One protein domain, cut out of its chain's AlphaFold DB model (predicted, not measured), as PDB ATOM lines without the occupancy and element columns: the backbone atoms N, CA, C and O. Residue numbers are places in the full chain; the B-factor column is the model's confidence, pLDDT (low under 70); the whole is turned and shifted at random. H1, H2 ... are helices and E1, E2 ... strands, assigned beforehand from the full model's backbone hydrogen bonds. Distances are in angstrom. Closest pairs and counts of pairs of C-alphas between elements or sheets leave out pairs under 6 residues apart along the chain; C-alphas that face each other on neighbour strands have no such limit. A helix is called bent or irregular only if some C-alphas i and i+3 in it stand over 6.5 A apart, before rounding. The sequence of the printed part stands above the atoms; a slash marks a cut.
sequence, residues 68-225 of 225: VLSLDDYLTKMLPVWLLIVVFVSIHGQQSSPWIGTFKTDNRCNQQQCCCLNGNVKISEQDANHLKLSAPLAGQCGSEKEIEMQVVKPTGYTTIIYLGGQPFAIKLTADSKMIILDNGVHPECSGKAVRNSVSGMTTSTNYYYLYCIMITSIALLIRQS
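This is residues 68 to 225 of the 225 residues of the protein "Hypothetical protein" of Didymodactylos carnosus (UniProt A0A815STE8). The model is a long rod with a head of strands at one end and two helices, H1 and H2, at the other. In the head, E5, E4, E3, E1, E9, E8, E7 and E6 wrap round into a nearly closed barrel, open between E5 and E6, with short E2 beside the far part of E4; H1 and H2 run loosely side by side in opposite directions as a stalk. The printed part has 158 residues with two named helices and nine named strands, H1 coming before the strands along the chain and H2 after them; the strands make one branched sheet whose neighbour pairs are antiparallel, and the class is mixed, helices and strands. It is extended, with a radius of gyration of the C-alphas of 24.0 A and spans of 82 by 24 by 24 A.

H1, residues 71 to 91, is not on the sheet; it has a kink of 36 degrees near residue 78 and is only just irregular, C-alphas 77 and 80 being 6.8 A apart. E1 is residues 101 to 105 and E2 is residues 115 to 117. E3, residues 120 to 125, is antiparallel to E1, with N 103 and O 121 2.8 A apart. E4, residues 130 to 139, forms a hairpin with E3, with N 122 and O 134 2.8 A apart, bends by 52 degrees at residue 136 and there pairs with E2, with N 116 and O 138 2.8 A apart. E5, residues 146 to 152, forms a hairpin with E4, with N 133 and O 149 2.9 A apart; E3, E4 and E5 are a meander, each strand the antiparallel neighbour of the one before. E6, residues 158 to 163, is an edge strand, as is E5; their closest C-alphas, of Val 151 and Ile 161, are 7.1 A apart. E7, residues 166 to 172, E8, residues 178 to 182, and E9, residues 191 to 197, follow E6 in a second meander, with N 161 and O 168 3.0 A, N 171 and O 180 2.8 A, and N 181 and O 191 2.8 A apart. E9 is also antiparallel to E1, with N 104 and O 194 2.7 A apart. H2, residues 207 to 224, is not on the sheet and is near H1. Every O i to N i+4 pair is within hydrogen-bond range in H2, and 15 of 17 in H1.

H1 begins at C-alpha 71, (-9.288, 68.710, 0.745), and is 29.8 A long. E4 measures 27.5 A. H2 measures 26.0 A and ends at C-alpha 224, (-18.318, 72.611, 2.508).

The C-alphas farthest apart, of Val 68 and Gln 112, are 81.9 A apart. The printed part has no cut and no long link. Mean pLDDT of the printed part is 84.7; 28 residues are under 70, among them 88 to 95 and 198 to 210.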
ATOM      1  N   VAL A  68     -13.703  71.450   9.687       65.00
ATOM      2  CA  VAL A  68     -13.213  71.726   8.335       65.00
ATOM      3  C   VAL A  68     -12.147  70.676   8.026       65.00
ATOM      4  O   VAL A  68     -11.015  70.766   8.498       65.00
ATOM      5  N   LEU A  69     -12.529  69.630   7.298       61.91
ATOM      6  CA  LEU A  69     -11.587  68.654   6.756       61.91
ATOM      7  C   LEU A  69     -10.781  69.318   5.636       61.91
ATOM      8  O   LEU A  69     -11.344  70.033   4.807       61.91
ATOM      9  N   SER A  70      -9.467  69.079   5.591       77.19
ATOM     10  CA  SER A  70      -8.673  69.515   4.442       77.19
ATOM     11  C   SER A  70      -9.060  68.700   3.204       77.19
ATOM     12  O   SER A  70      -9.427  67.524   3.298       77.19
ATOM     13  N   LEU A  71      -8.963  69.328   2.031       75.12
ATOM     14  CA  LEU A  71      -9.288  68.710   0.745       75.12
ATOM     15  C   LEU A  71      -8.522  67.393   0.518       75.12
ATOM     16  O   LEU A  71      -9.087  66.424   0.008       75.12
ATOM     17  N   ASP A  72      -7.264  67.337   0.957       78.19
ATOM     18  CA  ASP A  72      -6.394  66.167   0.803       78.19
ATOM     19  C   ASP A  72      -6.868  64.966   1.633       78.19
ATOM     20  O   ASP A  72      -6.836  63.825   1.161       78.19
ATOM     21  N   ASP A  73      -7.360  65.219   2.849       77.44
ATOM     22  CA  ASP A  73      -7.848  64.183   3.766       77.44
ATOM     23  C   ASP A  73      -9.222  63.647   3.315       77.44
ATOM     24  O   ASP A  73      -9.538  62.468   3.484       77.44
ATOM     25  N   TYR A  74     -10.027  64.488   2.654       67.62
ATOM     26  CA  TYR A  74     -11.275  64.060   2.020       67.62
ATOM     27  C   TYR A  74     -11.020  63.192   0.783       67.62
ATOM     28  O   TYR A  74     -11.599  62.108   0.662       67.62
ATOM     29  N   LEU A  75     -10.144  63.638  -0.125       74.75
ATOM     30  CA  LEU A  75      -9.828  62.902  -1.350       74.75
ATOM     31  C   LEU A  75      -9.299  61.506  -1.021       74.75
ATOM     32  O   LEU A  75      -9.823  60.525  -1.536       74.75
ATOM     33  N   THR A  76      -8.340  61.380  -0.108       79.81
ATOM     34  CA  THR A  76      -7.781  60.065   0.253       79.81
ATOM     35  C   THR A  76      -8.798  59.121   0.898       79.81
ATOM     36  O   THR A  76      -8.754  57.919   0.635       79.81
ATOM     37  N   LYS A  77      -9.744  59.635   1.694       78.25
ATOM     38  CA  LYS A  77     -10.752  58.803   2.376       78.25
ATOM     39  C   LYS A  77     -11.943  58.440   1.489       78.25
ATOM     40  O   LYS A  77     -12.486  57.346   1.628       78.25
ATOM     41  N   MET A  78     -12.339  59.317   0.567       74.38
ATOM     42  CA  MET A  78     -13.550  59.134  -0.242       74.38
ATOM     43  C   MET A  78     -13.292  58.543  -1.630       74.38
ATOM     44  O   MET A  78     -14.163  57.839  -2.142       74.38
ATOM     45  N   LEU A  79     -12.113  58.743  -2.236       76.69
ATOM     46  CA  LEU A  79     -11.765  58.131  -3.530       76.69
ATOM     47  C   LEU A  79     -11.970  56.599  -3.575       76.69
ATOM     48  O   LEU A  79     -12.556  56.126  -4.552       76.69
ATOM     49  N   PRO A  80     -11.557  55.803  -2.562       76.69
ATOM     50  CA  PRO A  80     -11.770  54.356  -2.600       76.69
ATOM     51  C   PRO A  80     -13.255  53.983  -2.494       76.69
ATOM     52  O   PRO A  80     -13.686  53.024  -3.129       76.69
ATOM     53  N   VAL A  81     -14.055  54.759  -1.757       77.38
ATOM     54  CA  VAL A  81     -15.506  54.549  -1.643       77.38
ATOM     55  C   VAL A  81     -16.192  54.820  -2.984       77.38
ATOM     56  O   VAL A  81     -16.995  54.009  -3.439       77.38
ATOM     57  N   TRP A  82     -15.821  55.906  -3.669       74.44
ATOM     58  CA  TRP A  82     -16.329  56.224  -5.005       74.44
ATOM     59  C   TRP A  82     -15.939  55.174  -6.047       74.44
ATOM     60  O   TRP A  82     -16.793  54.740  -6.821       74.44
ATOM     61  N   LEU A  83     -14.684  54.715  -6.039       76.12
ATOM     62  CA  LEU A  83     -14.226  53.639  -6.922       76.12
ATOM     63  C   LEU A  83     -15.018  52.349  -6.692       76.12
ATOM     64  O   LEU A  83     -15.463  51.731  -7.658       76.12
ATOM     65  N   LEU A  84     -15.260  51.972  -5.434       75.19
ATOM     66  CA  LEU A  84     -16.070  50.799  -5.109       75.19
ATOM     67  C   LEU A  84     -17.513  50.944  -5.603       75.19
ATOM     68  O   LEU A  84     -18.031  49.999  -6.189       75.19
ATOM     69  N   ILE A  85     -18.142  52.113  -5.441       73.19
ATOM     70  CA  ILE A  85     -19.509  52.364  -5.925       73.19
ATOM     71  C   ILE A  85     -19.579  52.266  -7.456       73.19
ATOM     72  O   ILE A  85     -20.466  51.595  -7.984       73.19
ATOM     73  N   VAL A  86     -18.632  52.872  -8.179       71.69
ATOM     74  CA  VAL A  86     -18.582  52.818  -9.653       71.69
ATOM     75  C   VAL A  86     -18.392  51.382 -10.149       71.69
ATOM     76  O   VAL A  86     -19.077  50.952 -11.081       71.69
ATOM     77  N   VAL A  87     -17.516  50.611  -9.499       73.12
ATOM     78  CA  VAL A  87     -17.306  49.191  -9.815       73.12
ATOM     79  C   VAL A  87     -18.574  48.381  -9.526       73.12
ATOM     80  O   VAL A  87     -19.007  47.604 -10.375       73.12
ATOM     81  N   PHE A  88     -19.236  48.601  -8.387       66.75
ATOM     82  CA  PHE A  88     -20.442  47.858  -8.008       66.75
ATOM     83  C   PHE A  88     -21.625  48.130  -8.947       66.75
ATOM     84  O   PHE A  88     -22.324  47.196  -9.340       66.75
ATOM     85  N   VAL A  89     -21.833  49.388  -9.356       66.12
ATOM     86  CA  VAL A  89     -22.883  49.771 -10.318       66.12
ATOM     87  C   VAL A  89     -22.628  49.144 -11.690       66.12
ATOM     88  O   VAL A  89     -23.565  48.677 -12.337       66.12
ATOM     89  N   SER A  90     -21.365  49.065 -12.113       60.53
ATOM     90  CA  SER A  90     -20.992  48.498 -13.415       60.53
ATOM     91  C   SER A  90     -21.215  46.982 -13.498       60.53
ATOM     92  O   SER A  90     -21.470  46.461 -14.580       60.53
ATOM     93  N   ILE A  91     -21.166  46.270 -12.366       59.25
ATOM     94  CA  ILE A  91     -21.309  44.803 -12.319       59.25
ATOM     95  C   ILE A  91     -22.786  44.353 -12.350       59.25
ATOM     96  O   ILE A  91     -23.077  43.237 -12.773       59.25
ATOM     97  N   HIS A  92     -23.742  45.211 -11.973       55.94
ATOM     98  CA  HIS A  92     -25.158  44.825 -11.819       55.94
ATOM     99  C   HIS A  92     -26.070  45.237 -12.979       55.94
ATOM    100  O   HIS A  92     -27.291  45.081 -12.903       55.94
ATOM    101  N   GLY A  93     -25.501  45.714 -14.086       57.28
ATOM    102  CA  GLY A  93     -26.228  45.848 -15.341       57.28
ATOM    103  C   GLY A  93     -26.463  44.480 -15.975       57.28
ATOM    104  O   GLY A  93     -25.858  44.184 -17.000       57.28
ATOM    105  N   GLN A  94     -27.317  43.636 -15.384       59.34
ATOM    106  CA  GLN A  94     -27.830  42.456 -16.078       59.34
ATOM    107  C   GLN A  94     -28.643  42.945 -17.277       59.34
ATOM    108  O   GLN A  94     -29.831  43.245 -17.175       59.34
ATOM    109  N   GLN A  95     -27.975  43.081 -18.422       65.00
ATOM    110  CA  GLN A  95     -28.653  43.262 -19.692       65.00
ATOM    111  C   GLN A  95     -29.431  41.974 -19.936       65.00
ATOM    112  O   GLN A  95     -28.851  40.923 -20.215       65.00
ATOM    113  N   SER A  96     -30.749  42.042 -19.754       77.94
ATOM    114  CA  SER A  96     -31.619  40.947 -20.139       77.94
ATOM    115  C   SER A  96     -31.383  40.649 -21.617       77.94
ATOM    116  O   SER A  96     -31.195  41.556 -22.434       77.94
ATOM    117  N   SER A  97     -31.311  39.360 -21.955       88.88
ATOM    118  CA  SER A  97     -31.054  38.945 -23.333       88.88
ATOM    119  C   SER A  97     -32.068  39.610 -24.268       88.88
ATOM    120  O   SER A  97     -33.269  39.542 -23.984       88.88
ATOM    121  N   PRO A  98     -31.635  40.191 -25.405       91.75
ATOM    122  CA  PRO A  98     -32.541  40.854 -26.342       91.75
ATOM    123  C   PRO A  98     -33.603  39.897 -26.899       91.75
ATOM    124  O   PRO A  98     -34.635  40.329 -27.403       91.75
ATOM    125  N   TRP A  99     -33.388  38.589 -26.773       94.31
ATOM    126  CA  TRP A  99     -34.320  37.546 -27.180       94.31
ATOM    127  C   TRP A  99     -35.536  37.398 -26.260       94.31
ATOM    128  O   TRP A  99     -36.573  36.930 -26.719       94.31
ATOM    129  N   ILE A 100     -35.442  37.794 -24.987       93.88
ATOM    130  CA  ILE A 100     -36.515  37.592 -24.003       93.88
ATOM    131  C   ILE A 100     -37.698  38.505 -24.335       93.88
ATOM    132  O   ILE A 100     -37.532  39.714 -24.503       93.88
ATOM    133  N   GLY A 101     -38.902  37.943 -24.422       93.88
ATOM    134  CA  GLY A 101     -40.135  38.688 -24.668       93.88
ATOM    135  C   GLY A 101     -41.254  37.849 -25.276       93.88
ATOM    136  O   GLY A 101     -41.171  36.625 -25.371       93.88
ATOM    137  N   THR A 102     -42.327  38.522 -25.690       96.25
ATOM    138  CA  THR A 102     -43.463  37.892 -26.373       96.25
ATOM    139  C   THR A 102     -43.611  38.462 -27.776       96.25
ATOM    140  O   THR A 102     -43.697  39.679 -27.961       96.25
ATOM    141  N   PHE A 103     -43.657  37.577 -28.766       96.94
ATOM    142  CA  PHE A 103     -43.707  37.891 -30.186       96.94
ATOM    143  C   PHE A 103     -44.973  37.305 -30.794       96.94
ATOM    144  O   PHE A 103     -45.235  36.114 -30.685       96.94
ATOM    145  N   LYS A 104     -45.768  38.139 -31.449       97.25
ATOM    146  CA  LYS A 104     -46.969  37.727 -32.158       97.25
ATOM    147  C   LYS A 104     -46.601  37.305 -33.575       97.25
ATOM    148  O   LYS A 104     -46.066  38.115 -34.331       97.25
ATOM    149  N   THR A 105     -46.869  36.051 -33.908       96.88
ATOM    150  CA  THR A 105     -46.641  35.472 -35.241       96.88
ATOM    151  C   THR A 105     -47.511  36.137 -36.302       96.88
ATOM    152  O   THR A 105     -48.601  36.642 -36.015       96.88
ATOM    153  N   ASP A 106     -47.005  36.168 -37.530       94.94
ATOM    154  CA  ASP A 106     -47.782  36.471 -38.720       94.94
ATOM    155  C   ASP A 106     -48.380  35.196 -39.333       94.94
ATOM    156  O   ASP A 106     -47.967  34.075 -39.049       94.94
ATOM    157  N   ASN A 107     -49.381  35.367 -40.195       90.50
ATOM    158  CA  ASN A 107     -50.096  34.252 -40.821       90.50
ATOM    159  C   ASN A 107     -49.460  33.827 -42.160       90.50
ATOM    160  O   ASN A 107     -50.179  33.445 -43.079       90.50
ATOM    161  N   ARG A 108     -48.135  33.971 -42.328       94.25
ATOM    162  CA  ARG A 108     -47.465  33.687 -43.615       94.25
ATOM    163  C   ARG A 108     -47.091  32.221 -43.816       94.25
ATOM    164  O   ARG A 108     -46.946  31.806 -44.958       94.25
ATOM    165  N   CYS A 109     -46.949  31.459 -42.736       94.75
ATOM    166  CA  CYS A 109     -46.638  30.037 -42.812       94.75
ATOM    167  C   CYS A 109     -47.837  29.244 -43.364       94.75
ATOM    168  O   CYS A 109     -48.971  29.416 -42.903       94.75
ATOM    169  N   ASN A 110     -47.598  28.370 -44.347       95.88
ATOM    170  CA  ASN A 110     -48.647  27.563 -44.965       95.88
ATOM    171  C   ASN A 110     -49.072  26.395 -44.060       95.88
ATOM    172  O   ASN A 110     -48.517  25.298 -44.123       95.88
ATOM    173  N   GLN A 111     -50.123  26.601 -43.268       94.44
ATOM    174  CA  GLN A 111     -50.647  25.600 -42.327       94.44
ATOM    175  C   GLN A 111     -51.165  24.313 -42.997       94.44
ATOM    176  O   GLN A 111     -51.328  23.301 -42.320       94.44
ATOM    177  N   GLN A 112     -51.423  24.309 -44.310       95.50
ATOM    178  CA  GLN A 112     -51.849  23.088 -45.006       95.50
ATOM    179  C   GLN A 112     -50.691  22.116 -45.241       95.50
ATOM    180  O   GLN A 112     -50.926  20.911 -45.322       95.50
ATOM    181  N   GLN A 113     -49.465  22.633 -45.347       94.81
ATOM    182  CA  GLN A 113     -48.260  21.871 -45.693       94.81
ATOM    183  C   GLN A 113     -47.257  21.790 -44.538       94.81
ATOM    184  O   GLN A 113     -46.462  20.858 -44.483       94.81
ATOM    185  N   CYS A 114     -47.307  22.743 -43.608       94.19
ATOM    186  CA  CYS A 114     -46.287  22.944 -42.590       94.19
ATOM    187  C   CYS A 114     -46.857  22.865 -41.178       94.19
ATOM    188  O   CYS A 114     -48.034  23.154 -40.937       94.19
ATOM    189  N   CYS A 115     -45.977  22.545 -40.231       93.44
ATOM    190  CA  CYS A 115     -46.216  22.816 -38.826       93.44
ATOM    191  C   CYS A 115     -45.762  24.246 -38.499       93.44
ATOM    192  O   CYS A 115     -44.571  24.554 -38.523       93.44
ATOM    193  N   CYS A 116     -46.722  25.128 -38.240       94.00
ATOM    194  CA  CYS A 116     -46.514  26.560 -38.083       94.00
ATOM    195  C   CYS A 116     -46.619  26.982 -36.617       94.00
ATOM    196  O   CYS A 116     -47.528  26.553 -35.905       94.00
ATOM    197  N   LEU A 117     -45.756  27.906 -36.190       95.25
ATOM    198  CA  LEU A 117     -45.999  28.658 -34.958       95.25
ATOM    199  C   LEU A 117     -47.238  29.545 -35.150       95.25
ATOM    200  O   LEU A 117     -47.396  30.160 -36.204       95.25
ATOM    201  N   ASN A 118     -48.103  29.623 -34.140       94.81
ATOM    202  CA  ASN A 118     -49.349  30.385 -34.193       94.81
ATOM    203  C   ASN A 118     -49.552  31.225 -32.924       94.81
ATOM    204  O   ASN A 118     -49.135  30.855 -31.830       94.81
ATOM    205  N   GLY A 119     -50.220  32.371 -33.048       94.75
ATOM    206  CA  GLY A 119     -50.485  33.266 -31.925       94.75
ATOM    207  C   GLY A 119     -49.210  33.899 -31.358       94.75
ATOM    208  O   GLY A 119     -48.465  34.561 -32.084       94.75
ATOM    209  N   ASN A 120     -48.988  33.745 -30.052       96.12
ATOM    210  CA  ASN A 120     -47.881  34.372 -29.331       96.12
ATOM    211  C   ASN A 120     -46.764  33.361 -29.037       96.12
ATOM    212  O   ASN A 120     -46.974  32.390 -28.319       96.12
ATOM    213  N   VAL A 121     -45.560  33.656 -29.518       96.25
ATOM    214  CA  VAL A 121     -44.306  32.996 -29.151       96.25
ATOM    215  C   VAL A 121     -43.727  33.716 -27.940       96.25
ATOM    216  O   VAL A 121     -43.441  34.914 -27.994       96.25
ATOM    217  N   LYS A 122     -43.545  33.005 -26.837       96.44
ATOM    218  CA  LYS A 122     -42.907  33.512 -25.626       96.44
ATOM    219  C   LYS A 122     -41.489  32.966 -25.545       96.44
ATOM    220  O   LYS A 122     -41.285  31.761 -25.607       96.44
ATOM    221  N   ILE A 123     -40.522  33.855 -25.375       95.75
ATOM    222  CA  ILE A 123     -39.135  33.504 -25.090       95.75
ATOM    223  C   ILE A 123     -38.817  34.029 -23.695       95.75
ATOM    224  O   ILE A 123     -38.914  35.232 -23.442       95.75
ATOM    225  N   SER A 124     -38.461  33.135 -22.782       95.06
ATOM    226  CA  SER A 124     -38.066  33.464 -21.412       95.06
ATOM    227  C   SER A 124     -36.687  32.908 -21.094       95.06
ATOM    228  O   SER A 124     -36.224  31.968 -21.734       95.06
ATOM    229  N   GLU A 125     -36.027  33.476 -20.093       94.19
ATOM    230  CA  GLU A 125     -34.805  32.884 -19.556       94.19
ATOM    231  C   GLU A 125     -35.141  31.583 -18.822       94.19
ATOM    232  O   GLU A 125     -36.113  31.529 -18.067       94.19
ATOM    233  N   GLN A 126     -34.373  30.531 -19.097       94.56
ATOM    234  CA  GLN A 126     -34.459  29.263 -18.374       94.56
ATOM    235  C   GLN A 126     -33.298  29.142 -17.389       94.56
ATOM    236  O   GLN A 126     -33.506  28.816 -16.224       94.56
ATOM    237  N   ASP A 127     -32.088  29.444 -17.860       94.19
ATOM    238  CA  ASP A 127     -30.864  29.511 -17.068       94.19
ATOM    239  C   ASP A 127     -29.851  30.458 -17.744       94.19
ATOM    240  O   ASP A 127     -30.162  31.119 -18.735       94.19
ATOM    241  N   ALA A 128     -28.625  30.535 -17.216       90.62
ATOM    242  CA  ALA A 128     -27.590  31.438 -17.725       90.62
ATOM    243  C   ALA A 128     -27.241  31.222 -19.213       90.62
ATOM    244  O   ALA A 128     -26.885  32.181 -19.904       90.62
ATOM    245  N   ASN A 129     -27.363  29.984 -19.702       94.25
ATOM    246  CA  ASN A 129     -26.934  29.549 -21.030       94.25
ATOM    247  C   ASN A 129     -28.100  29.162 -21.945       94.25
ATOM    248  O   ASN A 129     -27.868  28.891 -23.125       94.25
ATOM    249  N   HIS A 130     -29.338  29.148 -21.448       95.38
ATOM    250  CA  HIS A 130     -30.490  28.695 -22.216       95.38
ATOM    251  C   HIS A 130     -31.717  29.589 -22.071       95.38
ATOM    252  O   HIS A 130     -32.029  30.156 -21.021       95.38
ATOM    253  N   LEU A 131     -32.458  29.660 -23.168       95.81
ATOM    254  CA  LEU A 131     -33.765  30.278 -23.272       95.81
ATOM    255  C   LEU A 131     -34.821  29.180 -23.390       95.81
ATOM    256  O   LEU A 131     -34.608  28.178 -24.069       95.81
ATOM    257  N   LYS A 132     -35.983  29.399 -22.784       96.56
ATOM    258  CA  LYS A 132     -37.187  28.604 -23.014       96.56
ATOM    259  C   LYS A 132     -38.052  29.316 -24.048       96.56
ATOM    260  O   LYS A 132     -38.464  30.453 -23.823       96.56
ATOM    261  N   LEU A 133     -38.331  28.649 -25.161       96.56
ATOM    262  CA  LEU A 133     -39.301  29.082 -26.163       96.56
ATOM    263  C   LEU A 133     -40.590  28.290 -25.956       96.56
ATOM    264  O   LEU A 133     -40.553  27.062 -25.947       96.56
ATOM    265  N   SER A 134     -41.719  28.983 -25.807       96.75
ATOM    266  CA  SER A 134     -43.049  28.374 -25.820       96.75
ATOM    267  C   SER A 134     -43.940  29.030 -26.866       96.75
ATOM    268  O   SER A 134     -43.933  30.255 -27.018       96.75
ATOM    269  N   ALA A 135     -44.703  28.236 -27.608       96.31
ATOM    270  CA  ALA A 135     -45.600  28.759 -28.630       96.31
ATOM    271  C   ALA A 135     -46.717  27.764 -28.961       96.31
ATOM    272  O   ALA A 135     -46.457  26.564 -29.025       96.31
ATOM    273  N   PRO A 136     -47.936  28.238 -29.253       96.12
ATOM    274  CA  PRO A 136     -48.943  27.420 -29.907       96.12
ATOM    275  C   PRO A 136     -48.499  26.976 -31.300       96.12
ATOM    276  O   PRO A 136     -47.825  27.711 -32.027       96.12
ATOM    277  N   LEU A 137     -48.928  25.777 -31.675       95.06
ATOM    278  CA  LEU A 137     -48.701  25.174 -32.980       95.06
ATOM    279  C   LEU A 137     -50.009  25.122 -33.785       95.06
ATOM    280  O   LEU A 137     -51.101  25.010 -33.225       95.06
ATOM    281  N   ALA A 138     -49.907  25.220 -35.108       93.88
ATOM    282  CA  ALA A 138     -51.023  25.070 -36.039       93.88
ATOM    283  C   ALA A 138     -50.576  24.423 -37.356       93.88
ATOM    284  O   ALA A 138     -49.417  24.521 -37.750       93.88
ATOM    285  N   GLY A 139     -51.519  23.811 -38.072       93.00
ATOM    286  CA  GLY A 139     -51.260  23.138 -39.345       93.00
ATOM    287  C   GLY A 139     -50.936  21.655 -39.182       93.00
ATOM    288  O   GLY A 139     -51.560  20.973 -38.371       93.00
ATOM    289  N   GLN A 140     -49.967  21.145 -39.943       92.12
ATOM    290  CA  GLN A 140     -49.590  19.722 -39.986       92.12
ATOM    291  C   GLN A 140     -48.689  19.301 -38.802       92.12
ATOM    292  O   GLN A 140     -47.693  18.607 -38.979       92.12
ATOM    293  N   CYS A 141     -49.013  19.737 -37.582       88.00
ATOM    294  CA  CYS A 141     -48.238  19.468 -36.359       88.00
ATOM    295  C   CYS A 141     -48.648  18.177 -35.622       88.00
ATOM    296  O   CYS A 141     -48.233  17.941 -34.490       88.00
ATOM    297  N   GLY A 142     -49.505  17.347 -36.225       83.88
ATOM    298  CA  GLY A 142     -50.077  16.176 -35.556       83.88
ATOM    299  C   GLY A 142     -51.036  16.561 -34.421       83.88
ATOM    300  O   GLY A 142     -51.902  17.415 -34.599       83.88
ATOM    301  N   SER A 143     -50.914  15.903 -33.263       82.25
ATOM    302  CA  SER A 143     -51.764  16.139 -32.081       82.25
ATOM    303  C   SER A 143     -51.252  17.238 -31.142       82.25
ATOM    304  O   SER A 143     -51.952  17.604 -30.196       82.25
ATOM    305  N   GLU A 144     -50.033  17.735 -31.358       80.94
ATOM    306  CA  GLU A 144     -49.424  18.754 -30.505       80.94
ATOM    307  C   GLU A 144     -50.071  20.122 -30.743       80.94
ATOM    308  O   GLU A 144     -50.230  20.573 -31.877       80.94
ATOM    309  N   LYS A 145     -50.458  20.788 -29.650       89.81
ATOM    310  CA  LYS A 145     -51.088  22.118 -29.687       89.81
ATOM    311  C   LYS A 145     -50.148  23.238 -29.274       89.81
ATOM    312  O   LYS A 145     -50.384  24.390 -29.624       89.81
ATOM    313  N   GLU A 146     -49.102  22.905 -28.534       94.81
ATOM    314  CA  GLU A 146     -48.094  23.836 -28.054       94.81
ATOM    315  C   GLU A 146     -46.738  23.148 -28.061       94.81
ATOM    316  O   GLU A 146     -46.645  21.940 -27.847       94.81
ATOM    317  N   ILE A 147     -45.698  23.941 -28.283       94.50
ATOM    318  CA  ILE A 147     -44.317  23.527 -28.127       94.50
ATOM    319  C   ILE A 147     -43.696  24.238 -26.938       94.50
ATOM    320  O   ILE A 147     -43.913  25.433 -26.736       94.50
ATOM    321  N   GLU A 148     -42.878  23.506 -26.191       95.88
ATOM    322  CA  GLU A 148     -41.911  24.058 -25.256       95.88
ATOM    323  C   GLU A 148     -40.538  23.482 -25.590       95.88
ATOM    324  O   GLU A 148     -40.350  22.268 -25.588       95.88
ATOM    325  N   MET A 149     -39.572  24.345 -25.890       95.06
ATOM    326  CA  MET A 149     -38.216  23.920 -26.221       95.06
ATOM    327  C   MET A 149     -37.168  24.770 -25.517       95.06
ATOM    328  O   MET A 149     -37.340  25.975 -25.316       95.06
ATOM    329  N   GLN A 150     -36.060  24.123 -25.185       96.00
ATOM    330  CA  GLN A 150     -34.859  24.770 -24.688       96.00
ATOM    331  C   GLN A 150     -33.961  25.124 -25.874       96.00
ATOM    332  O   GLN A 150     -33.641  24.276 -26.705       96.00
ATOM    333  N   VAL A 151     -33.551  26.385 -25.947       95.12
ATOM    334  CA  VAL A 151     -32.691  26.922 -27.000       95.12
ATOM    335  C   VAL A 151     -31.432  27.466 -26.345       95.12
ATOM    336  O   VAL A 151     -31.511  28.214 -25.372       95.12
ATOM    337  N   VAL A 152     -30.260  27.113 -26.872       94.25
ATOM    338  CA  VAL A 152     -28.998  27.693 -26.394       94.25
ATOM    339  C   VAL A 152     -29.033  29.205 -26.618       94.25
ATOM    340  O   VAL A 152     -29.380  29.678 -27.703       94.25
ATOM    341  N   LYS A 153     -28.697  29.963 -25.574       92.88
ATOM    342  CA  LYS A 153     -28.686  31.424 -25.576       92.88
ATOM    343  C   LYS A 153     -27.711  31.910 -26.656       92.88
ATOM    344  O   LYS A 153     -26.519  31.615 -26.567       92.88
ATOM    345  N   PRO A 154     -28.182  32.628 -27.688       91.00
ATOM    346  CA  PRO A 154     -27.320  33.008 -28.799       91.00
ATOM    347  C   PRO A 154     -26.336  34.094 -28.361       91.00
ATOM    348  O   PRO A 154     -26.722  35.040 -27.678       91.00
ATOM    349  N   THR A 155     -25.085  34.013 -28.819       88.69
ATOM    350  CA  THR A 155     -24.106  35.108 -28.675       88.69
ATOM    351  C   THR A 155     -24.352  36.254 -29.664       88.69
ATOM    352  O   THR A 155     -23.731  37.307 -29.557       88.69
ATOM    353  N   GLY A 156     -25.273  36.069 -30.616       91.69
ATOM    354  CA  GLY A 156     -25.648  37.062 -31.619       91.69
ATOM    355  C   GLY A 156     -27.144  37.053 -31.936       91.69
ATOM    356  O   GLY A 156     -27.991  36.835 -31.071       91.69
ATOM    357  N   TYR A 157     -27.466  37.289 -33.207       94.44
ATOM    358  CA  TYR A 157     -28.833  37.499 -33.697       94.44
ATOM    359  C   TYR A 157     -29.413  36.297 -34.447       94.44
ATOM    360  O   TYR A 157     -30.423  36.423 -35.135       94.44
ATOM    361  N   THR A 158     -28.783  35.126 -34.376       95.88
ATOM    362  CA  THR A 158     -29.263  33.930 -35.079       95.88
ATOM    363  C   THR A 158     -29.061  32.679 -34.238       95.88
ATOM    364  O   THR A 158     -28.046  32.543 -33.561       95.88
ATOM    365  N   THR A 159     -30.032  31.774 -34.290       95.38
ATOM    366  CA  THR A 159     -29.968  30.430 -33.708       95.38
ATOM    367  C   THR A 159     -30.738  29.446 -34.583       95.38
ATOM    368  O   THR A 159     -31.418  29.855 -35.524       95.38
ATOM    369  N   ILE A 160     -30.614  28.153 -34.304       94.50
ATOM    370  CA  ILE A 160     -31.307  27.090 -35.033       94.50
ATOM    371  C   ILE A 160     -32.185  26.331 -34.047       94.50
ATOM    372  O   ILE A 160     -31.731  25.961 -32.966       94.50
ATOM    373  N   ILE A 161     -33.433  26.087 -34.435       94.06
ATOM    374  CA  ILE A 161     -34.340  25.183 -33.722       94.06
ATOM    375  C   ILE A 161     -34.814  24.077 -34.656       94.06
ATOM    376  O   ILE A 161     -34.686  24.192 -35.875       94.06
ATOM    377  N   TYR A 162     -35.408  23.036 -34.084       90.75
ATOM    378  CA  TYR A 162     -36.031  21.962 -34.843       90.75
ATOM    379  C   TYR A 162     -37.530  21.928 -34.552       90.75
ATOM    380  O   TYR A 162     -37.934  21.814 -33.397       90.75
ATOM    381  N   LEU A 163     -38.350  22.033 -35.599       88.38
ATOM    382  CA  LEU A 163     -39.810  21.909 -35.534       88.38
ATOM    383  C   LEU A 163     -40.235  20.774 -36.459       88.38
ATOM    384  O   LEU A 163     -39.873  20.772 -37.633       88.38
ATOM    385  N   GLY A 164     -40.949  19.778 -35.929       83.25
ATOM    386  CA  GLY A 164     -41.334  18.596 -36.710       83.25
ATOM    387  C   GLY A 164     -40.138  17.859 -37.336       83.25
ATOM    388  O   GLY A 164     -40.249  17.325 -38.433       83.25
ATOM    389  N   GLY A 165     -38.968  17.896 -36.685       86.25
ATOM    390  CA  GLY A 165     -37.723  17.305 -37.193       86.25
ATOM    391  C   GLY A 165     -36.998  18.118 -38.275       86.25
ATOM    392  O   GLY A 165     -35.908  17.725 -38.683       86.25
ATOM    393  N   GLN A 166     -37.542  19.256 -38.716       89.00
ATOM    394  CA  GLN A 166     -36.899  20.126 -39.704       89.00
ATOM    395  C   GLN A 166     -36.151  21.289 -39.036       89.00
ATOM    396  O   GLN A 166     -36.658  21.844 -38.057       89.00
ATOM    397  N   PRO A 167     -34.973  21.689 -39.549       94.12
ATOM    398  CA  PRO A 167     -34.225  22.820 -39.017       94.12
ATOM    399  C   PRO A 167     -34.821  24.157 -39.477       94.12
ATOM    400  O   PRO A 167     -35.048  24.381 -40.665       94.12
ATOM    401  N   PHE A 168     -34.993  25.080 -38.537       96.12
ATOM    402  CA  PHE A 168     -35.382  26.465 -38.790       96.12
ATOM    403  C   PHE A 168     -34.298  27.396 -38.262       96.12
ATOM    404  O   PHE A 168     -33.931  27.331 -37.087       96.12
ATOM    405  N   ALA A 169     -33.821  28.304 -39.110       96.88
ATOM    406  CA  ALA A 169     -32.994  29.414 -38.673       96.88
ATOM    407  C   ALA A 169     -33.898  30.503 -38.086       96.88
ATOM    408  O   ALA A 169     -34.731  31.087 -38.779       96.88
ATOM    409  N   ILE A 170     -33.725  30.797 -36.802       96.50
ATOM    410  CA  ILE A 170     -34.387  31.914 -36.138       96.50
ATOM    411  C   ILE A 170     -33.439  33.105 -36.143       96.50
ATOM    412  O   ILE A 170     -32.347  33.023 -35.584       96.50
ATOM    413  N   LYS A 171     -33.867  34.225 -36.722       97.50
ATOM    414  CA  LYS A 171     -33.109  35.480 -36.757       97.50
ATOM    415  C   LYS A 171     -33.843  36.559 -35.966       97.50
ATOM    416  O   LYS A 171     -35.014  36.811 -36.230       97.50
ATOM    417  N   LEU A 172     -33.162  37.210 -35.030       97.06
ATOM    418  CA  LEU A 172     -33.657  38.395 -34.328       97.06
ATOM    419  C   LEU A 172     -33.164  39.647 -35.062       97.06
ATOM    420  O   LEU A 172     -31.996  39.733 -35.427       97.06
ATOM    421  N   THR A 173     -34.026  40.632 -35.295       96.50
ATOM    422  CA  THR A 173     -33.589  41.910 -35.876       96.50
ATOM    423  C   THR A 173     -32.690  42.685 -34.908       96.50
ATOM    424  O   THR A 173     -32.800  42.533 -33.694       96.50
ATOM    425  N   ALA A 174     -31.813  43.550 -35.426       92.81
ATOM    426  CA  ALA A 174     -30.876  44.325 -34.599       92.81
ATOM    427  C   ALA A 174     -31.578  45.237 -33.573       92.81
ATOM    428  O   ALA A 174     -31.076  45.453 -32.477       92.81
ATOM    429  N   ASP A 175     -32.776  45.730 -33.899       92.38
ATOM    430  CA  ASP A 175     -33.621  46.503 -32.983       92.38
ATOM    431  C   ASP A 175     -34.425  45.629 -32.002       92.38
ATOM    432  O   ASP A 175     -35.218  46.137 -31.209       92.38
ATOM    433  N   SER A 176     -34.237  44.308 -32.060       93.00
ATOM    434  CA  SER A 176     -34.918  43.295 -31.255       93.00
ATOM    435  C   SER A 176     -36.444  43.291 -31.391       93.00
ATOM    436  O   SER A 176     -37.124  42.692 -30.558       93.00
ATOM    437  N   LYS A 177     -37.029  43.927 -32.414       95.19
ATOM    438  CA  LYS A 177     -38.494  44.036 -32.557       95.19
ATOM    439  C   LYS A 177     -39.135  42.873 -33.297       95.19
ATOM    440  O   LYS A 177     -40.342  42.684 -33.170       95.19
ATOM    441  N   MET A 178     -38.371  42.106 -34.064       96.56
ATOM    442  CA  MET A 178     -38.915  41.059 -34.918       96.56
ATOM    443  C   MET A 178     -38.040  39.813 -34.886       96.56
ATOM    444  O   MET A 178     -36.814  39.892 -34.910       96.56
ATOM    445  N   ILE A 179     -38.702  38.664 -34.874       97.12
ATOM    446  CA  ILE A 179     -38.100  37.363 -35.120       97.12
ATOM    447  C   ILE A 179     -38.520  36.894 -36.511       97.12
ATOM    448  O   ILE A 179     -39.677  37.031 -36.900       97.12
ATOM    449  N   ILE A 180     -37.577  36.339 -37.259       97.50
ATOM    450  CA  ILE A 180     -37.798  35.712 -38.558       97.50
ATOM    451  C   ILE A 180     -37.499  34.225 -38.392       97.50
ATOM    452  O   ILE A 180     -36.396  33.873 -37.982       97.50
ATOM    453  N   LEU A 181     -38.479  33.379 -38.698       96.69
ATOM    454  CA  LEU A 181     -38.307  31.937 -38.833       96.69
ATOM    455  C   LEU A 181     -38.084  31.628 -40.310       96.69
ATOM    456  O   LEU A 181     -38.955  31.891 -41.136       96.69
ATOM    457  N   ASP A 182     -36.918  31.088 -40.625       97.38
ATOM    458  CA  ASP A 182     -36.465  30.818 -41.983       97.38
ATOM    459  C   ASP A 182     -36.188  29.320 -42.128       97.38
ATOM    460  O   ASP A 182     -35.279  28.777 -41.493       97.38
ATOM    461  N   ASN A 183     -37.008  28.642 -42.926       96.31
ATOM    462  CA  ASN A 183     -36.775  27.258 -43.312       96.31
ATOM    463  C   ASN A 183     -36.149  27.260 -44.706       96.31
ATOM    464  O   ASN A 183     -36.834  27.429 -45.713       96.31
ATOM    465  N   GLY A 184     -34.830  27.065 -44.749       94.94
ATOM    466  CA  GLY A 184     -34.063  27.095 -45.994       94.94
ATOM    467  C   GLY A 184     -34.379  25.951 -46.964       94.94
ATOM    468  O   GLY A 184     -33.939  26.008 -48.108       94.94
ATOM    469  N   VAL A 185     -35.115  24.923 -46.524       95.19
ATOM    470  CA  VAL A 185     -35.537  23.783 -47.357       95.19
ATOM    471  C   VAL A 185     -36.968  23.975 -47.867       95.19
ATOM    472  O   VAL A 185     -37.234  23.718 -49.036       95.19
ATOM    473  N   HIS A 186     -37.864  24.472 -47.008       95.69
ATOM    474  CA  HIS A 186     -39.283  24.704 -47.295       95.69
ATOM    475  C   HIS A 186     -39.670  26.165 -47.013       95.69
ATOM    476  O   HIS A 186     -40.170  26.473 -45.923       95.69
ATOM    477  N   PRO A 187     -39.453  27.092 -47.966       96.12
ATOM    478  CA  PRO A 187     -39.746  28.511 -47.777       96.12
ATOM    479  C   PRO A 187     -41.201  28.799 -47.377       96.12
ATOM    480  O   PRO A 187     -41.454  29.741 -46.631       96.12
ATOM    481  N   GLU A 188     -42.150  27.968 -47.806       96.31
ATOM    482  CA  GLU A 188     -43.570  28.016 -47.443       96.31
ATOM    483  C   GLU A 188     -43.843  27.799 -45.943       96.31
ATOM    484  O   GLU A 188     -44.883  28.224 -45.436       96.31
ATOM    485  N   CYS A 189     -42.903  27.183 -45.222       96.06
ATOM    486  CA  CYS A 189     -42.963  27.006 -43.772       96.06
ATOM    487  C   CYS A 189     -42.327  28.177 -43.007       96.06
ATOM    488  O   CYS A 189     -42.355  28.199 -41.777       96.06
ATOM    489  N   SER A 190     -41.745  29.149 -43.710       97.06
ATOM    490  CA  SER A 190     -41.138  30.326 -43.089       97.06
ATOM    491  C   SER A 190     -42.200  31.308 -42.587       97.06
ATOM    492  O   SER A 190     -43.335  31.352 -43.065       97.06
ATOM    493  N   GLY A 191     -41.826  32.140 -41.622       96.44
ATOM    494  CA  GLY A 191     -42.737  33.100 -41.006       96.44
ATOM    495  C   GLY A 191     -42.004  34.190 -40.244       96.44
ATOM    496  O   GLY A 191     -40.773  34.215 -40.165       96.44
ATOM    497  N   LYS A 192     -42.758  35.134 -39.687       97.31
ATOM    498  CA  LYS A 192     -42.201  36.205 -38.853       97.31
ATOM    499  C   LYS A 192     -43.046  36.390 -37.607       97.31
ATOM    500  O   LYS A 192     -44.231  36.083 -37.595       97.31
ATOM    501  N   ALA A 193     -42.446  36.923 -36.554       97.31
ATOM    502  CA  ALA A 193     -43.151  37.292 -35.339       97.31
ATOM    503  C   ALA A 193     -42.698  38.675 -34.867       97.31
ATOM    504  O   ALA A 193     -41.504  38.954 -34.775       97.31
ATOM    505  N   VAL A 194     -43.651  39.556 -34.575       97.25
ATOM    506  CA  VAL A 194     -43.397  40.933 -34.131       97.25
ATOM    507  C   VAL A 194     -43.576  41.011 -32.627       97.25
ATOM    508  O   VAL A 194     -44.563  40.519 -32.086       97.25
ATOM    509  N   ARG A 195     -42.633  41.637 -31.931       95.88
ATOM    510  CA  ARG A 195     -42.690  41.812 -30.483       95.88
ATOM    511  C   ARG A 195     -43.956  42.580 -30.097       95.88
ATOM    512  O   ARG A 195     -44.133  43.725 -30.498       95.88
ATOM    513  N   ASN A 196     -44.824  41.941 -29.316       90.75
ATOM    514  CA  ASN A 196     -46.092  42.515 -28.860       90.75
ATOM    515  C   ASN A 196     -45.945  43.207 -27.496       90.75
ATOM    516  O   ASN A 196     -46.670  44.141 -27.175       90.75
ATOM    517  N   SER A 197     -44.974  42.778 -26.690       75.56
ATOM    518  CA  SER A 197     -44.690  43.391 -25.398       75.56
ATOM    519  C   SER A 197     -43.233  43.180 -25.003       75.56
ATOM    520  O   SER A 197     -42.648  42.110 -25.203       75.56
ATOM    521  N   VAL A 198     -42.638  44.210 -24.402       65.62
ATOM    522  CA  VAL A 198     -41.337  44.102 -23.731       65.62
ATOM    523  C   VAL A 198     -41.588  43.585 -22.311       65.62
ATOM    524  O   VAL A 198     -41.379  44.283 -21.325       65.62
ATOM    525  N   SER A 199     -42.126  42.370 -22.194       55.09
ATOM    526  CA  SER A 199     -42.371  41.725 -20.899       55.09
ATOM    527  C   SER A 199     -41.031  41.250 -20.325       55.09
ATOM    528  O   SER A 199     -40.677  40.086 -20.483       55.09
ATOM    529  N   GLY A 200     -40.230  42.149 -19.753       52.53
ATOM    530  CA  GLY A 200     -38.929  41.770 -19.185       52.53
ATOM    531  C   GLY A 200     -37.835  42.830 -19.221       52.53
ATOM    532  O   GLY A 200     -36.771  42.600 -18.653       52.53
ATOM    533  N   MET A 201     -38.074  44.013 -19.797       50.16
ATOM    534  CA  MET A 201     -37.345  45.185 -19.312       50.16
ATOM    535  C   MET A 201     -37.998  45.572 -17.989       50.16
ATOM    536  O   MET A 201     -38.830  46.474 -17.934       50.16
ATOM    537  N   THR A 202     -37.645  44.865 -16.910       47.53
ATOM    538  CA  THR A 202     -37.594  45.531 -15.610       47.53
ATOM    539  C   THR A 202     -36.812  46.802 -15.862       47.53
ATOM    540  O   THR A 202     -35.658  46.749 -16.290       47.53
ATOM    541  N   THR A 203     -37.550  47.905 -15.769       48.97
ATOM    542  CA  THR A 203     -37.119  49.290 -15.884       48.97
ATOM    543  C   THR A 203     -35.635  49.411 -15.636       48.97
ATOM    544  O   THR A 203     -35.181  48.955 -14.584       48.97
ATOM    545  N   SER A 204     -34.922  50.032 -16.583       50.38
ATOM    546  CA  SER A 204     -33.591  50.581 -16.351       50.38
ATOM    547  C   SER A 204     -33.494  50.962 -14.883       50.38
ATOM    548  O   SER A 204     -34.271  51.819 -14.444       50.38
ATOM    549  N   THR A 205     -32.658  50.270 -14.107       54.97
ATOM    550  CA  THR A 205     -32.322  50.710 -12.757       54.97
ATOM    551  C   THR A 205     -32.044  52.189 -12.902       54.97
ATOM    552  O   THR A 205     -31.182  52.554 -13.698       54.97
ATOM    553  N   ASN A 206     -32.929  53.009 -12.333       56.44
ATOM    554  CA  ASN A 206     -33.156  54.375 -12.777       56.44
ATOM    555  C   ASN A 206     -31.810  55.100 -12.694       56.44
ATOM    556  O   ASN A 206     -31.378  55.473 -11.602       56.44
ATOM    557  N   TYR A 207     -31.117  55.257 -13.825       62.81
ATOM    558  CA  TYR A 207     -29.829  55.950 -13.855       62.81
ATOM    559  C   TYR A 207     -30.001  57.356 -13.275       62.81
ATOM    560  O   TYR A 207     -29.082  57.885 -12.669       62.81
ATOM    561  N   TYR A 208     -31.222  57.895 -13.354       65.38
ATOM    562  CA  TYR A 208     -31.662  59.106 -12.684       65.38
ATOM    563  C   TYR A 208     -31.433  59.105 -11.164       65.38
ATOM    564  O   TYR A 208     -30.951  60.098 -10.640       65.38
ATOM    565  N   TYR A 209     -31.708  58.012 -10.441       66.81
ATOM    566  CA  TYR A 209     -31.454  57.951  -8.994       66.81
ATOM    567  C   TYR A 209     -29.955  57.978  -8.686       66.81
ATOM    568  O   TYR A 209     -29.535  58.710  -7.793       66.81
ATOM    569  N   LEU A 210     -29.143  57.248  -9.453       69.69
ATOM    570  CA  LEU A 210     -27.684  57.277  -9.301       69.69
ATOM    571  C   LEU A 210     -27.103  58.646  -9.682       69.69
ATOM    572  O   LEU A 210     -26.235  59.159  -8.984       69.69
ATOM    573  N   TYR A 211     -27.627  59.278 -10.734       76.50
ATOM    574  CA  TYR A 211     -27.237  60.621 -11.159       76.50
ATOM    575  C   TYR A 211     -27.641  61.682 -10.127       76.50
ATOM    576  O   TYR A 211     -26.847  62.561  -9.807       76.50
ATOM    577  N   CYS A 212     -28.828  61.560  -9.523       76.94
ATOM    578  CA  CYS A 212     -29.261  62.409  -8.417       76.94
ATOM    579  C   CYS A 212     -28.360  62.247  -7.190       76.94
ATOM    580  O   CYS A 212     -27.964  63.256  -6.620       76.94
ATOM    581  N   ILE A 213     -27.988  61.019  -6.810       79.69
ATOM    582  CA  ILE A 213     -27.056  60.773  -5.694       79.69
ATOM    583  C   ILE A 213     -25.668  61.356  -5.999       79.69
ATOM    584  O   ILE A 213     -25.041  61.948  -5.122       79.69
ATOM    585  N   MET A 214     -25.195  61.248  -7.245       77.88
ATOM    586  CA  MET A 214     -23.940  61.866  -7.686       77.88
ATOM    587  C   MET A 214     -24.000  63.396  -7.579       77.88
ATOM    588  O   MET A 214     -23.126  64.003  -6.964       77.88
ATOM    589  N   ILE A 215     -25.046  64.027  -8.123       82.38
ATOM    590  CA  ILE A 215     -25.203  65.488  -8.096       82.38
ATOM    591  C   ILE A 215     -25.353  66.003  -6.665       82.38
ATOM    592  O   ILE A 215     -24.718  66.996  -6.319       82.38
ATOM    593  N   THR A 216     -26.157  65.355  -5.817       79.69
ATOM    594  CA  THR A 216     -26.335  65.809  -4.429       79.69
ATOM    595  C   THR A 216     -25.047  65.675  -3.629       79.69
ATOM    596  O   THR A 216     -24.733  66.567  -2.845       79.69
ATOM    597  N   SER A 217     -24.258  64.627  -3.874       77.00
ATOM    598  CA  SER A 217     -22.944  64.461  -3.246       77.00
ATOM    599  C   SER A 217     -21.962  65.558  -3.673       77.00
ATOM    600  O   SER A 217     -21.270  66.118  -2.826       77.00
ATOM    601  N   ILE A 218     -21.943  65.925  -4.961       78.06
ATOM    602  CA  ILE A 218     -21.120  67.033  -5.483       78.06
ATOM    603  C   ILE A 218     -21.599  68.390  -4.936       78.06
ATOM    604  O   ILE A 218     -20.786  69.229  -4.556       78.06
ATOM    605  N   ALA A 219     -22.910  68.622  -4.849       75.69
ATOM    606  CA  ALA A 219     -23.462  69.865  -4.309       75.69
ATOM    607  C   ALA A 219     -23.157  70.034  -2.811       75.69
ATOM    608  O   ALA A 219     -22.846  71.135  -2.358       75.69
ATOM    609  N   LEU A 220     -23.208  68.940  -2.040       69.56
ATOM    610  CA  LEU A 220     -22.790  68.931  -0.637       69.56
ATOM    611  C   LEU A 220     -21.288  69.201  -0.491       69.56
ATOM    612  O   LEU A 220     -20.902  69.927   0.421       69.56
ATOM    613  N   LEU A 221     -20.471  68.683  -1.412       62.28
ATOM    614  CA  LEU A 221     -19.034  68.957  -1.494       62.28
ATOM    615  C   LEU A 221     -18.732  70.446  -1.703       62.28
ATOM    616  O   LEU A 221     -17.961  71.018  -0.942       62.28
ATOM    617  N   ILE A 222     -19.384  71.085  -2.678       70.56
ATOM    618  CA  ILE A 222     -19.180  72.513  -2.991       70.56
ATOM    619  C   ILE A 222     -19.613  73.418  -1.828       70.56
ATOM    620  O   ILE A 222     -19.044  74.480  -1.623       70.56
ATOM    621  N   ARG A 223     -20.622  73.017  -1.045       72.00
ATOM    622  CA  ARG A 223     -21.089  73.810   0.103       72.00
ATOM    623  C   ARG A 223     -20.115  73.791   1.291       72.00
ATOM    624  O   ARG A 223     -20.220  74.657   2.156       72.00
ATOM    625  N   GLN A 224     -19.243  72.788   1.381       63.62
ATOM    626  CA  GLN A 224     -18.318  72.611   2.508       63.62
ATOM    627  C   GLN A 224     -16.929  73.229   2.272       63.62
ATOM    628  O   GLN A 224     -16.181  73.371   3.239       63.62
ATOM    629  N   SER A 225     -16.598  73.586   1.025       56.38
ATOM    630  CA  SER A 225     -15.385  74.322   0.625       56.38
ATOM    631  C   SER A 225     -15.590  75.832   0.664       56.38
ATOM    632  O   SER A 225     -14.685  76.531   1.163       56.38
TER     633      SER A 225